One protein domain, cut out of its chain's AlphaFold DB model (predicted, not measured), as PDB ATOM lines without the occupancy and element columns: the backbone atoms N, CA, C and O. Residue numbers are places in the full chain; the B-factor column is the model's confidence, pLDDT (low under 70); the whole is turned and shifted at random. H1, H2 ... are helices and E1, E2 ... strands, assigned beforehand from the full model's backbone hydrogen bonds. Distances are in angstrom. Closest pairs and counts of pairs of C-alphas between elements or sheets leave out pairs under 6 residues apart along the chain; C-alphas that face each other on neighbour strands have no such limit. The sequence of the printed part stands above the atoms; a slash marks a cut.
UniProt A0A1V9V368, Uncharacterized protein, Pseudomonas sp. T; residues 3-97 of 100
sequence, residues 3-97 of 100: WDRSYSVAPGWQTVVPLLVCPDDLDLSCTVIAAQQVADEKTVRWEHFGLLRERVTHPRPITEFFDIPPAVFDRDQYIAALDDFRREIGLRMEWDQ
ATOM      1  N   TRP A   3      -4.882   1.130  17.861       87.25
ATOM      2  CA  TRP A   3      -5.944   1.843  17.163       87.25
ATOM      3  C   TRP A   3      -5.457   2.551  15.903       87.25
ATOM      4  O   TRP A   3      -6.043   2.348  14.848       87.25
ATOM      5  N   ASP A   4      -4.328   3.262  15.953       89.12
ATOM      6  CA  ASP A   4      -3.754   3.909  14.760       89.12
ATOM      7  C   ASP A   4      -3.484   2.904  13.631       89.12
ATOM      8  O   ASP A   4      -3.658   3.207  12.452       89.12
ATOM      9  N   ARG A   5      -3.080   1.679  13.992       90.94
ATOM     10  CA  ARG A   5      -2.831   0.597  13.034       90.94
ATOM     11  C   ARG A   5      -4.138   0.044  12.485       90.94
ATOM     12  O   ARG A   5      -4.247  -0.109  11.275       90.94
ATOM     13  N   SER A   6      -5.137  -0.182  13.332       92.12
ATOM     14  CA  SER A   6      -6.464  -0.619  12.890       92.12
ATOM     15  C   SER A   6      -7.105   0.395  11.935       92.12
ATOM     16  O   SER A   6      -7.627  -0.007  10.901       92.12
ATOM     17  N   TYR A   7      -6.972   1.699  12.210       93.44
ATOM     18  CA  TYR A   7      -7.471   2.796  11.367       93.44
ATOM     19  C   TYR A   7      -6.561   3.148  10.175       93.44
ATOM     20  O   TYR A   7      -6.902   4.026   9.382       93.44
ATOM     21  N   SER A   8      -5.422   2.472   9.986       93.38
ATOM     22  CA  SER A   8      -4.562   2.661   8.808       93.38
ATOM     23  C   SER A   8      -5.181   1.978   7.579       93.38
ATOM     24  O   SER A   8      -4.736   0.916   7.142       93.38
ATOM     25  N   VAL A   9      -6.248   2.587   7.053       94.69
ATOM     26  CA  VAL A   9      -7.106   2.057   5.975       94.69
ATOM     27  C   VAL A   9      -7.186   2.992   4.762       94.69
ATOM     28  O   VAL A   9      -8.159   2.985   4.001       94.69
ATOM     29  N   ALA A  10      -6.191   3.860   4.592       93.31
ATOM     30  CA  ALA A  10      -6.058   4.645   3.372       93.31
ATOM     31  C   ALA A  10      -5.704   3.712   2.190       93.31
ATOM     32  O   ALA A  10      -4.917   2.781   2.373       93.31
ATOM     33  N   PRO A  11      -6.260   3.928   0.985       92.62
ATOM     34  CA  PRO A  11      -5.982   3.063  -0.158       92.62
ATOM     35  C   PRO A  11      -4.479   2.942  -0.449       92.62
ATOM     36  O   PRO A  11      -3.755   3.937  -0.459       92.62
ATOM     37  N   GLY A  12      -4.010   1.714  -0.672       90.25
ATOM     38  CA  GLY A  12      -2.600   1.402  -0.918       90.25
ATOM     39  C   GLY A  12      -1.733   1.331   0.342       90.25
ATOM     40  O   GLY A  12      -0.538   1.059   0.237       90.25
ATOM     41  N   TRP A  13      -2.303   1.553   1.531       90.69
ATOM     42  CA  TRP A  13      -1.565   1.400   2.778       90.69
ATOM     43  C   TRP A  13      -1.490  -0.060   3.199       90.69
ATOM     44  O   TRP A  13      -2.455  -0.822   3.100       90.69
ATOM     45  N   GLN A  14      -0.325  -0.413   3.733       93.00
ATOM     46  CA  GLN A  14      -0.060  -1.696   4.353       93.00
ATOM     47  C   GLN A  14       0.419  -1.470   5.783       93.00
ATOM     48  O   GLN A  14       1.274  -0.624   6.047       93.00
ATOM     49  N   THR A  15      -0.121  -2.246   6.715       93.94
ATOM     50  CA  THR A  15       0.265  -2.184   8.122       93.94
ATOM     51  C   THR A  15       0.208  -3.564   8.763       93.94
ATOM     52  O   THR A  15      -0.295  -4.527   8.191       93.94
ATOM     53  N   VAL A  16       0.745  -3.657   9.972       93.94
ATOM     54  CA  VAL A  16       0.644  -4.849  10.815       93.94
ATOM     55  C   VAL A  16      -0.267  -4.518  11.982       93.94
ATOM     56  O   VAL A  16       0.008  -3.562  12.713       93.94
ATOM     57  N   VAL A  17      -1.323  -5.311  12.153       93.94
ATOM     58  CA  VAL A  17      -2.298  -5.190  13.240       93.94
ATOM     59  C   VAL A  17      -2.046  -6.317  14.243       93.94
ATOM     60  O   VAL A  17      -2.265  -7.481  13.905       93.94
ATOM     61  N   PRO A  18      -1.538  -6.021  15.453       91.88
ATOM     62  CA  PRO A  18      -1.357  -7.040  16.477       91.88
ATOM     63  C   PRO A  18      -2.696  -7.423  17.123       91.88
ATOM     64  O   PRO A  18      -3.505  -6.567  17.467       91.88
ATOM     65  N   LEU A  19      -2.890  -8.722  17.316       88.75
ATOM     66  CA  LEU A  19      -4.047  -9.372  17.917       88.75
ATOM     67  C   LEU A  19      -3.568 -10.111  19.169       88.75
ATOM     68  O   LEU A  19      -2.781 -11.057  19.084       88.75
ATOM     69  N   LEU A  20      -4.012  -9.666  20.343       84.50
ATOM     70  CA  LEU A  20      -3.716 -10.361  21.591       84.50
ATOM     71  C   LEU A  20      -4.670 -11.548  21.729       84.50
ATOM     72  O   LEU A  20      -5.882 -11.356  21.790       84.50
ATOM     73  N   VAL A  21      -4.119 -12.757  21.790       79.50
ATOM     74  CA  VAL A  21      -4.882 -13.982  22.024       79.50
ATOM     75  C   VAL A  21      -4.467 -14.541  23.371       79.50
ATOM     76  O   VAL A  21      -3.307 -14.904  23.565       79.50
ATOM     77  N   CYS A  22      -5.404 -14.576  24.310       80.69
ATOM     78  CA  CYS A  22      -5.198 -15.167  25.623       80.69
ATOM     79  C   CYS A  22      -5.956 -16.496  25.702       80.69
ATOM     80  O   CYS A  22      -7.077 -16.566  25.193       80.69
ATOM     81  N   PRO A  23      -5.364 -17.537  26.303       75.75
ATOM     82  CA  PRO A  23      -6.085 -18.769  26.587       75.75
ATOM     83  C   PRO A  23      -7.166 -18.544  27.654       75.75
ATOM     84  O   PRO A  23      -7.080 -17.635  28.485       75.75
ATOM     85  N   ASP A  24      -8.196 -19.389  27.616       72.88
ATOM     86  CA  ASP A  24      -9.381 -19.282  28.478       72.88
ATOM     87  C   ASP A  24      -9.108 -19.644  29.951       72.88
ATOM     88  O   ASP A  24      -9.928 -19.360  30.823       72.88
ATOM     89  N   ASP A  25      -7.972 -20.273  30.255       78.31
ATOM     90  CA  ASP A  25      -7.611 -20.769  31.590       78.31
ATOM     91  C   ASP A  25      -7.034 -19.694  32.530       78.31
ATOM     92  O   ASP A  25      -6.685 -19.999  33.673       78.31
ATOM     93  N   LEU A  26      -7.007 -18.427  32.087       69.00
ATOM     94  CA  LEU A  26      -6.531 -17.261  32.846       69.00
ATOM     95  C   LEU A  26      -5.084 -17.405  33.347       69.00
ATOM     96  O   LEU A  26      -4.687 -16.729  34.299       69.00
ATOM     97  N   ASP A  27      -4.275 -18.242  32.700       78.81
ATOM     98  CA  ASP A  27      -2.889 -18.507  33.099       78.81
ATOM     99  C   ASP A  27      -1.903 -17.376  32.718       78.81
ATOM    100  O   ASP A  27      -0.700 -17.464  32.969       78.81
ATOM    101  N   LEU A  28      -2.428 -16.282  32.148       73.38
ATOM    102  CA  LEU A  28      -1.705 -15.109  31.646       73.38
ATOM    103  C   LEU A  28      -0.701 -15.420  30.515       73.38
ATOM    104  O   LEU A  28       0.118 -14.560  30.178       73.38
ATOM    105  N   SER A  29      -0.777 -16.590  29.871       78.88
ATOM    106  CA  SER A  29       0.081 -16.990  28.747       78.88
ATOM    107  C   SER A  29      -0.444 -16.483  27.394       78.88
ATOM    108  O   SER A  29      -0.616 -17.206  26.412       78.88
ATOM    109  N   CYS A  30      -0.703 -15.179  27.303       81.94
ATOM    110  CA  CYS A  30      -1.187 -14.599  26.057       81.94
ATOM    111  C   CYS A  30      -0.105 -14.632  24.966       81.94
ATOM    112  O   CYS A  30       1.049 -14.255  25.181       81.94
ATOM    113  N   THR A  31      -0.503 -15.027  23.761       85.50
ATOM    114  CA  THR A  31       0.323 -14.958  22.557       85.50
ATOM    115  C   THR A  31      -0.147 -13.797  21.693       85.50
ATOM    116  O   THR A  31      -1.345 -13.581  21.513       85.50
ATOM    117  N   VAL A  32       0.794 -13.036  21.134       87.62
ATOM    118  CA  VAL A  32       0.454 -11.987  20.172       87.62
ATOM    119  C   VAL A  32       0.550 -12.566  18.767       87.62
ATOM    120  O   VAL A  32       1.631 -12.888  18.272       87.62
ATOM    121  N   ILE A  33      -0.606 -12.703  18.130       91.56
ATOM    122  CA  ILE A  33      -0.721 -12.958  16.697       91.56
ATOM    123  C   ILE A  33      -0.729 -11.596  16.001       91.56
ATOM    124  O   ILE A  33      -1.032 -10.577  16.612       91.56
ATOM    125  N   ALA A  34      -0.374 -11.524  14.730       93.88
ATOM    126  CA  ALA A  34      -0.555 -10.314  13.952       93.88
ATOM    127  C   ALA A  34      -1.087 -10.625  12.560       93.88
ATOM    128  O   ALA A  34      -0.770 -11.664  11.980       93.88
ATOM    129  N   ALA A  35      -1.878  -9.692  12.042       95.19
ATOM    130  CA  ALA A  35      -2.370  -9.697  10.678       95.19
ATOM    131  C   ALA A  35      -1.621  -8.651   9.844       95.19
ATOM    132  O   ALA A  35      -1.461  -7.501  10.266       95.19
ATOM    133  N   GLN A  36      -1.186  -9.033   8.646       95.06
ATOM    134  CA  GLN A  36      -0.790  -8.086   7.613       95.06
ATOM    135  C   GLN A  36      -2.056  -7.516   6.974       95.06
ATOM    136  O   GLN A  36      -2.766  -8.214   6.253       95.06
ATOM    137  N   GLN A  37      -2.332  -6.247   7.258       96.06
ATOM    138  CA  GLN A  37      -3.476  -5.520   6.733       96.06
ATOM    139  C   GLN A  37      -3.081  -4.745   5.479       96.06
ATOM    140  O   GLN A  37      -2.078  -4.030   5.480       96.06
ATOM    141  N   VAL A  38      -3.911  -4.840   4.446       96.50
ATOM    142  CA  VAL A  38      -3.852  -4.034   3.227       96.50
ATOM    143  C   VAL A  38      -5.224  -3.417   2.994       96.50
ATOM    144  O   VAL A  38      -6.235  -4.105   3.120       96.50
ATOM    145  N   ALA A  39      -5.268  -2.133   2.652       96.19
ATOM    146  CA  ALA A  39      -6.513  -1.440   2.339       96.19
ATOM    147  C   ALA A  39      -6.529  -0.927   0.896       96.19
ATOM    148  O   ALA A  39      -5.514  -0.468   0.367       96.19
ATOM    149  N   ASP A  40      -7.702  -0.972   0.275       94.38
ATOM    150  CA  ASP A  40      -8.000  -0.291  -0.983       94.38
ATOM    151  C   ASP A  40      -9.216   0.636  -0.813       94.38
ATOM    152  O   ASP A  40      -9.607   0.970   0.306       94.38
ATOM    153  N   GLU A  41      -9.780   1.124  -1.917       95.75
ATOM    154  CA  GLU A  41     -10.920   2.048  -1.887       95.75
ATOM    155  C   GLU A  41     -12.195   1.432  -1.295       95.75
ATOM    156  O   GLU A  41     -13.043   2.167  -0.798       95.75
ATOM    157  N   LYS A  42     -12.348   0.105  -1.348       97.19
ATOM    158  CA  LYS A  42     -13.591  -0.603  -1.007       97.19
ATOM    159  C   LYS A  42     -13.424  -1.625   0.101       97.19
ATOM    160  O   LYS A  42     -14.404  -1.958   0.758       97.19
ATOM    161  N   THR A  43     -12.219  -2.152   0.299       97.69
ATOM    162  CA  THR A  43     -11.987  -3.259   1.220       97.69
ATOM    163  C   THR A  43     -10.796  -3.040   2.136       97.69
ATOM    164  O   THR A  43      -9.811  -2.380   1.794       97.69
ATOM    165  N   VAL A  44     -10.889  -3.651   3.313       97.88
ATOM    166  CA  VAL A  44      -9.762  -3.896   4.212       97.88
ATOM    167  C   VAL A  44      -9.526  -5.401   4.221       97.88
ATOM    168  O   VAL A  44     -10.449  -6.180   4.452       97.88
ATOM    169  N   ARG A  45      -8.297  -5.827   3.928       97.56
ATOM    170  CA  ARG A  45      -7.920  -7.237   3.819       97.56
ATOM    171  C   ARG A  45      -6.845  -7.557   4.832       97.56
ATOM    172  O   ARG A  45      -5.814  -6.893   4.873       97.56
ATOM    173  N   TRP A  46      -7.068  -8.585   5.631       97.00
ATOM    174  CA  TRP A  46      -6.034  -9.205   6.449       97.00
ATOM    175  C   TRP A  46      -5.493 -10.395   5.662       97.00
ATOM    176  O   TRP A  46      -6.120 -11.449   5.629       97.00
ATOM    177  N   GLU A  47      -4.385 -10.188   4.944       95.50
ATOM    178  CA  GLU A  47      -3.861 -11.134   3.946       95.50
ATOM    179  C   GLU A  47      -3.114 -12.313   4.563       95.50
ATOM    180  O   GLU A  47      -3.233 -13.440   4.086       95.50
ATOM    181  N   HIS A  48      -2.340 -12.055   5.616       94.88
ATOM    182  CA  HIS A  48      -1.498 -13.056   6.257       94.88
ATOM    183  C   HIS A  48      -1.562 -12.924   7.769       94.88
ATOM    184  O   HIS A  48      -1.462 -11.817   8.300       94.88
ATOM    185  N   PHE A  49      -1.659 -14.061   8.450       95.12
ATOM    186  CA  PHE A  49      -1.640 -14.153   9.904       95.12
ATOM    187  C   PHE A  49      -0.361 -14.838  10.358       95.12
ATOM    188  O   PHE A  49       0.143 -15.726   9.672       95.12
ATOM    189  N   GLY A  50       0.163 -14.456  11.516       94.62
ATOM    190  CA  GLY A  50       1.357 -15.097  12.045       94.62
ATOM    191  C   GLY A  50       1.721 -14.686  13.461       94.62
ATOM    192  O   GLY A  50       1.080 -13.819  14.053       94.62
ATOM    193  N   LEU A  51       2.769 -15.301  14.005       92.69
ATOM    194  CA  LEU A  51       3.280 -14.969  15.334       92.69
ATOM    195  C   LEU A  51       4.082 -13.671  15.310       92.69
ATOM    196  O   LEU A  51       5.059 -13.528  14.567       92.69
ATOM    197  N   LEU A  52       3.708 -12.753  16.200       90.06
ATOM    198  CA  LEU A  52       4.455 -11.537  16.472       90.06
ATOM    199  C   LEU A  52       5.529 -11.833  17.531       90.06
ATOM    200  O   LEU A  52       5.273 -11.765  18.731       90.06
ATOM    201  N   ARG A  53       6.740 -12.187  17.088       85.31
ATOM    202  CA  ARG A  53       7.894 -12.434  17.982       85.31
ATOM    203  C   ARG A  53       8.694 -11.169  18.289       85.31
ATOM    204  O   ARG A  53       9.378 -11.112  19.305       85.31
ATOM    205  N   GLU A  54       8.598 -10.170  17.419       83.62
ATOM    206  CA  GLU A  54       9.341  -8.915  17.502       83.62
ATOM    207  C   GLU A  54       8.419  -7.732  17.803       83.62
ATOM    208  O   GLU A  54       7.192  -7.813  17.730       83.62
ATOM    209  N   ARG A  55       9.007  -6.569  18.097       84.06
ATOM    210  CA  ARG A  55       8.223  -5.331  18.203       84.06
ATOM    211  C   ARG A  55       7.520  -5.044  16.878       84.06
ATOM    212  O   ARG A  55       8.124  -5.135  15.817       84.06
ATOM    213  N   VAL A  56       6.281  -4.561  16.938       83.81
ATOM    214  CA  VAL A  56       5.472  -4.216  15.751       83.81
ATOM    215  C   VAL A  56       6.086  -3.108  14.866       83.81
ATOM    216  O   VAL A  56       5.647  -2.864  13.744       83.81
ATOM    217  N   THR A  57       7.095  -2.396  15.370       84.44
ATOM    218  CA  THR A  57       7.884  -1.398  14.631       84.44
ATOM    219  C   THR A  57       9.065  -2.004  13.869       84.44
ATOM    220  O   THR A  57       9.719  -1.295  13.111       84.44
ATOM    221  N   HIS A  58       9.386  -3.280  14.096       87.75
ATOM    222  CA  HIS A  58      10.441  -3.980  13.374       87.75
ATOM    223  C   HIS A  58      10.048  -4.123  11.889       87.75
ATOM    224  O   HIS A  58       8.872  -4.350  11.607       87.75
ATOM    225  N   PRO A  59      10.990  -4.040  10.926       83.44
ATOM    226  CA  PRO A  59      10.676  -4.147   9.495       83.44
ATOM    227  C   PRO A  59      10.026  -5.473   9.082       83.44
ATOM    228  O   PRO A  59       9.328  -5.543   8.075       83.44
ATOM    229  N   ARG A  60      10.280  -6.540   9.847       84.00
ATOM    230  CA  ARG A  60       9.680  -7.872   9.676       84.00
ATOM    231  C   ARG A  60       9.216  -8.374  11.038       84.00
ATOM    232  O   ARG A  60       9.986  -9.054  11.712       84.00
ATOM    233  N   PRO A  61       8.046  -7.933  11.515       86.56
ATOM    234  CA  PRO A  61       7.629  -8.203  12.885       86.56
ATOM    235  C   PRO A  61       6.966  -9.585  13.034       86.56
ATOM    236  O   PRO A  61       6.949 -10.148  14.127       86.56
ATOM    237  N   ILE A  62       6.464 -10.143  11.926       90.06
ATOM    238  CA  ILE A  62       5.924 -11.502  11.829       90.06
ATOM    239  C   ILE A  62       7.045 -12.426  11.356       90.06
ATOM    240  O   ILE A  62       7.609 -12.215  10.281       90.06
ATOM    241  N   THR A  63       7.386 -13.425  12.165       85.50
ATOM    242  CA  THR A  63       8.490 -14.358  11.874       85.50
ATOM    243  C   THR A  63       8.009 -15.724  11.400       85.50
ATOM    244  O   THR A  63       8.774 -16.467  10.796       85.50
ATOM    245  N   GLU A  64       6.754 -16.058  11.686       91.44
ATOM    246  CA  GLU A  64       6.132 -17.338  11.364       91.44
ATOM    247  C   GLU A  64       4.704 -17.074  10.905       91.44
ATOM    248  O   GLU A  64       3.944 -16.440  11.635       91.44
ATOM    249  N   PHE A  65       4.364 -17.527   9.700       94.31
ATOM    250  CA  PHE A  65       3.042 -17.349   9.107       94.31
ATOM    251  C   PHE A  65       2.209 -18.618   9.242       94.31
ATOM    252  O   PHE A  65       2.719 -19.728   9.091       94.31
ATOM    253  N   PHE A  66       0.919 -18.434   9.487       94.19
ATOM    254  CA  PHE A  66      -0.068 -19.501   9.513       94.19
ATOM    255  C   PHE A  66      -0.694 -19.687   8.131       94.19
ATOM    256  O   PHE A  66      -0.900 -18.720   7.398       94.19
ATOM    257  N   ASP A  67      -1.046 -20.929   7.807       95.25
ATOM    258  CA  ASP A  67      -1.788 -21.264   6.591       95.25
ATOM    259  C   ASP A  67      -3.295 -21.062   6.824       95.25
ATOM    260  O   ASP A  67      -4.039 -21.994   7.129       95.25
ATOM    261  N   ILE A  68      -3.722 -19.796   6.802       93.50
ATOM    262  CA  ILE A  68      -5.108 -19.371   7.042       93.50
ATOM    263  C   ILE A  68      -5.544 -18.455   5.891       93.50
ATOM    264  O   ILE A  68      -4.774 -17.570   5.503       93.50
ATOM    265  N   PRO A  69      -6.768 -18.618   5.350       95.50
ATOM    266  CA  PRO A  69      -7.275 -17.741   4.304       95.50
ATOM    267  C   PRO A  69      -7.346 -16.269   4.736       95.50
ATOM    268  O   PRO A  69      -7.620 -15.982   5.905       95.50
ATOM    269  N   PRO A  70      -7.191 -15.327   3.791       96.25
ATOM    270  CA  PRO A  70      -7.397 -13.916   4.072       96.25
ATOM    271  C   PRO A  70      -8.805 -13.622   4.591       96.25
ATOM    272  O   PRO A  70      -9.789 -14.158   4.075       96.25
ATOM    273  N   ALA A  71      -8.906 -12.696   5.542       96.56
ATOM    274  CA  ALA A  71     -10.184 -12.096   5.915       96.56
ATOM    275  C   ALA A  71     -10.388 -10.801   5.121       96.56
ATOM    276  O   ALA A  71      -9.474  -9.980   5.017       96.56
ATOM    277  N   VAL A  72     -11.576 -10.625   4.543       97.69
ATOM    278  CA  VAL A  72     -11.915  -9.467   3.709       97.69
ATOM    279  C   VAL A  72     -13.135  -8.781   4.296       97.69
ATOM    280  O   VAL A  72     -14.156  -9.422   4.537       97.69
ATOM    281  N   PHE A  73     -13.023  -7.474   4.489       97.81
ATOM    282  CA  PHE A  73     -14.063  -6.633   5.057       97.81
ATOM    283  C   PHE A  73     -14.427  -5.529   4.068       97.81
ATOM    284  O   PHE A  73     -13.547  -4.982   3.400       97.81
ATOM    285  N   ASP A  74     -15.711  -5.177   4.006       98.12
ATOM    286  CA  ASP A  74     -16.126  -3.903   3.424       98.12
ATOM    287  C   ASP A  74     -15.519  -2.758   4.246       98.12
ATOM    288  O   ASP A  74     -15.522  -2.794   5.481       98.12
ATOM    289  N   ARG A  75     -14.940  -1.768   3.565       96.69
ATOM    290  CA  ARG A  75     -14.154  -0.716   4.211       96.69
ATOM    291  C   ARG A  75     -14.999   0.141   5.144       96.69
ATOM    292  O   ARG A  75     -14.552   0.438   6.252       96.69
ATOM    293  N   ASP A  76     -16.195   0.522   4.716       96.81
ATOM    294  CA  ASP A  76     -17.046   1.416   5.497       96.81
ATOM    295  C   ASP A  76     -17.602   0.680   6.719       96.81
ATOM    296  O   ASP A  76     -17.590   1.218   7.826       96.81
ATOM    297  N   GLN A  77     -17.986  -0.590   6.554       98.00
ATOM    298  CA  GLN A  77     -18.410  -1.435   7.675       98.00
ATOM    299  C   GLN A  77     -17.281  -1.693   8.678       98.00
ATOM    300  O   GLN A  77     -17.520  -1.682   9.885       98.00
ATOM    301  N   TYR A  78     -16.051  -1.900   8.203       96.94
ATOM    302  CA  TYR A  78     -14.888  -2.096   9.066       96.94
ATOM    303  C   TYR A  78     -14.623  -0.864   9.942       96.94
ATOM    304  O   TYR A  78     -14.454  -0.988  11.154       96.94
ATOM    305  N   ILE A  79     -14.638   0.333   9.344       95.75
ATOM    306  CA  ILE A  79     -14.447   1.593  10.077       95.75
ATOM    307  C   ILE A  79     -15.587   1.806  11.079       95.75
ATOM    308  O   ILE A  79     -15.320   2.105  12.242       95.75
ATOM    309  N   ALA A  80     -16.838   1.588  10.659       96.69
ATOM    310  CA  ALA A  80     -17.997   1.723  11.536       96.69
ATOM    311  C   ALA A  80     -17.909   0.794  12.759       96.69
ATOM    312  O   ALA A  80     -18.158   1.230  13.881       96.69
ATOM    313  N   ALA A  81     -17.478  -0.456  12.569       96.31
ATOM    314  CA  ALA A  81     -17.284  -1.398  13.670       96.31
ATOM    315  C   ALA A  81     -16.200  -0.931  14.661       96.31
ATOM    316  O   ALA A  81     -16.374  -1.067  15.873       96.31
ATOM    317  N   LEU A  82     -15.097  -0.348  14.171       94.44
ATOM    318  CA  LEU A  82     -14.065   0.234  15.039       94.44
ATOM    319  C   LEU A  82     -14.595   1.436  15.827       94.44
ATOM    320  O   LEU A  82     -14.316   1.552  17.021       94.44
ATOM    321  N   ASP A  83     -15.371   2.309  15.183       94.38
ATOM    322  CA  ASP A  83     -15.971   3.476  15.832       94.38
ATOM    323  C   ASP A  83     -16.994   3.089  16.901       94.38
ATOM    324  O   ASP A  83     -17.018   3.683  17.984       94.38
ATOM    325  N   ASP A  84     -17.804   2.069  16.630       95.19
ATOM    326  CA  ASP A  84     -18.751   1.513  17.589       95.19
ATOM    327  C   ASP A  84     -18.032   0.930  18.804       95.19
ATOM    328  O   ASP A  84     -18.368   1.274  19.942       95.19
ATOM    329  N   PHE A  85     -16.983   0.139  18.574       92.19
ATOM    330  CA  PHE A  85     -16.207  -0.456  19.656       92.19
ATOM    331  C   PHE A  85     -15.479   0.605  20.491       92.19
ATOM    332  O   PHE A  85     -15.524   0.573  21.721       92.19
ATOM    333  N   ARG A  86     -14.872   1.608  19.840       91.38
ATOM    334  CA  ARG A  86     -14.227   2.749  20.509       91.38
ATOM    335  C   ARG A  86     -15.202   3.487  21.428       91.38
ATOM    336  O   ARG A  86     -14.841   3.838  22.554       91.38
ATOM    337  N   ARG A  87     -16.430   3.711  20.952       92.06
ATOM    338  CA  ARG A  87     -17.494   4.374  21.712       92.06
ATOM    339  C   ARG A  87     -17.918   3.552  22.926       92.06
ATOM    340  O   ARG A  87     -18.096   4.129  23.995       92.06
ATOM    341  N   GLU A  88     -18.048   2.238  22.776       94.31
ATOM    342  CA  GLU A  88     -18.433   1.334  23.865       94.31
ATOM    343  C   GLU A  88     -17.410   1.331  25.008       94.31
ATOM    344  O   GLU A  88     -17.786   1.428  26.176       94.31
ATOM    345  N   ILE A  89     -16.115   1.309  24.685       92.31
ATOM    346  CA  ILE A  89     -15.045   1.303  25.694       92.31
ATOM    347  C   ILE A  89     -14.644   2.709  26.177       92.31
ATOM    348  O   ILE A  89     -13.750   2.842  27.013       92.31
ATOM    349  N   GLY A  90     -15.262   3.767  25.641       90.75
ATOM    350  CA  GLY A  90     -14.976   5.157  26.014       90.75
ATOM    351  C   GLY A  90     -13.573   5.645  25.632       90.75
ATOM    352  O   GLY A  90     -13.042   6.553  26.277       90.75
ATOM    353  N   LEU A  91     -12.953   5.057  24.607       88.56
ATOM    354  CA  LEU A  91     -11.609   5.428  24.174       88.56
ATOM    355  C   LEU A  91     -11.641   6.721  23.343       88.56
ATOM    356  O   LEU A  91     -12.396   6.835  22.382       88.56
ATOM    357  N   ARG A  92     -10.772   7.678  23.685       87.81
ATOM    358  CA  ARG A  92     -10.559   8.916  22.919       87.81
ATOM    359  C   ARG A  92      -9.253   8.848  22.141       87.81
ATOM    360  O   ARG A  92      -8.223   8.476  22.703       87.81
ATOM    361  N   MET A  93      -9.304   9.232  20.875       83.88
ATOM    362  CA  MET A  93      -8.153   9.354  19.987       83.88
ATOM    363  C   MET A  93      -7.628  10.791  19.987       83.88
ATOM    364  O   MET A  93      -8.344  11.731  20.330       83.88
ATOM    365  N   GLU A  94      -6.372  10.975  19.583       82.25
ATOM    366  CA  GLU A  94      -5.726  12.297  19.545       82.25
ATOM    367  C   GLU A  94      -6.459  13.279  18.617       82.25
ATOM    368  O   GLU A  94      -6.596  14.454  18.947       82.25
ATOM    369  N   TRP A  95      -7.014  12.785  17.509       80.81
ATOM    370  CA  TRP A  95      -7.806  13.569  16.554       80.81
ATOM    371  C   TRP A  95      -9.256  13.837  16.990       80.81
ATOM    372  O   TRP A  95      -9.998  14.475  16.251       80.81
ATOM    373  N   ASP A  96      -9.683  13.365  18.167       81.06
ATOM    374  CA  ASP A  96     -10.990  13.725  18.735       81.06
ATOM    375  C   ASP A  96     -10.935  15.051  19.519       81.06
ATOM    376  O   ASP A  96     -11.965  15.536  19.995       81.06
ATOM    377  N   GLN A  97      -9.742  15.628  19.719       71.12
ATOM    378  CA  GLN A  97      -9.613  16.916  20.396       71.12
ATOM    379  C   GLN A  97     -10.061  18.054  19.468       71.12
ATOM    380  O   GLN A  97      -9.646  18.081  18.309       71.12
TER     381      GLN A  97
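Overview. This is residues 3 to 97 of the 100 residues of an uncharacterized protein of Pseudomonas sp. T (UniProt A0A1V9V368). A strongly twisted sheet of five strands makes the body, its long strands E1, E2 and E3 side by side, and helix H2 stands up from it near the start of E3. H2 and the hairpin of E1 and E2 spread like the legs of a V, with the small helix H1 between them on the same face of the sheet as H2. You have 95 printed residues, with two named helices and five named strands in the order H1 E1 E2 E3 E4 E5 H2. The sheet is branched, its neighbour pairs are antiparallel, and the class is mixed, helices and strands. The whole is compact, with a radius of gyration of the C-alphas of 14.3 A and spans of 35 by 30 by 23 A.

Arrangement. Start at H1, residues 3 to 6, which is on the sheet at a height of 7.7 A and only just over E1, residues 14 to 21, on which 3 of its C-alphas fall; the closest C-alphas are those of Arg 5 and Val 17, 5.8 A apart. E1 forms a hairpin with E2, residues 31 to 39, at 152 degrees; look for N 19 and O 33 at 2.7 A. E2 forms another hairpin with E3, residues 43 to 52, where N 36 and O 48 are 2.8 A apart. E3 bends by 58 degrees at residue 49, and its pairing is staggered: on the side away from E2, E4, residues 62 to 65, is beside residues 49 to 52, and E5, residues 71 to 74, is beside residues 43 to 46. Check N 51 and O 64 at 2.9 A for E4, and N 46 and O 71 at 2.8 A for E5. E1 to E4 form a meander, each strand the antiparallel neighbour of the one before. H2, residues 75 to 88, lies over E3 and stands up from the sheet, rising 81 degrees; the C-alphas of Thr 43 and Arg 75 come closest, at 4.5 A. H1 and H2 are close but not clearly touching, with the C-alphas of Ser 6 and Leu 82 7.9 A apart. In H2 every O i to N i+4 pair is within hydrogen-bond range; H1 is too short for one, and its one O i to N i+3 pair is within range.

Along the chain. Find C-alpha 3 at (-5.944, 1.843, 17.163), where H1 begins its 5.0 A. From C-alpha 14 at (-0.060, -1.696, 4.353), E1 runs 22.1 A. E2 covers 25.3 A, E3 23.9 A, E4 7.1 A and E5 10.4 A. H2 runs 20.2 A and ends at C-alpha 88, (-18.433, 1.334, 23.865).

Size, cuts and confidence. The C-alphas farthest apart, those of Asp 27 and Glu 41, are 41.4 A apart. The printed part has no cut, and no link is long. Mean pLDDT of the printed part is 90.2, with residue 26 under 70.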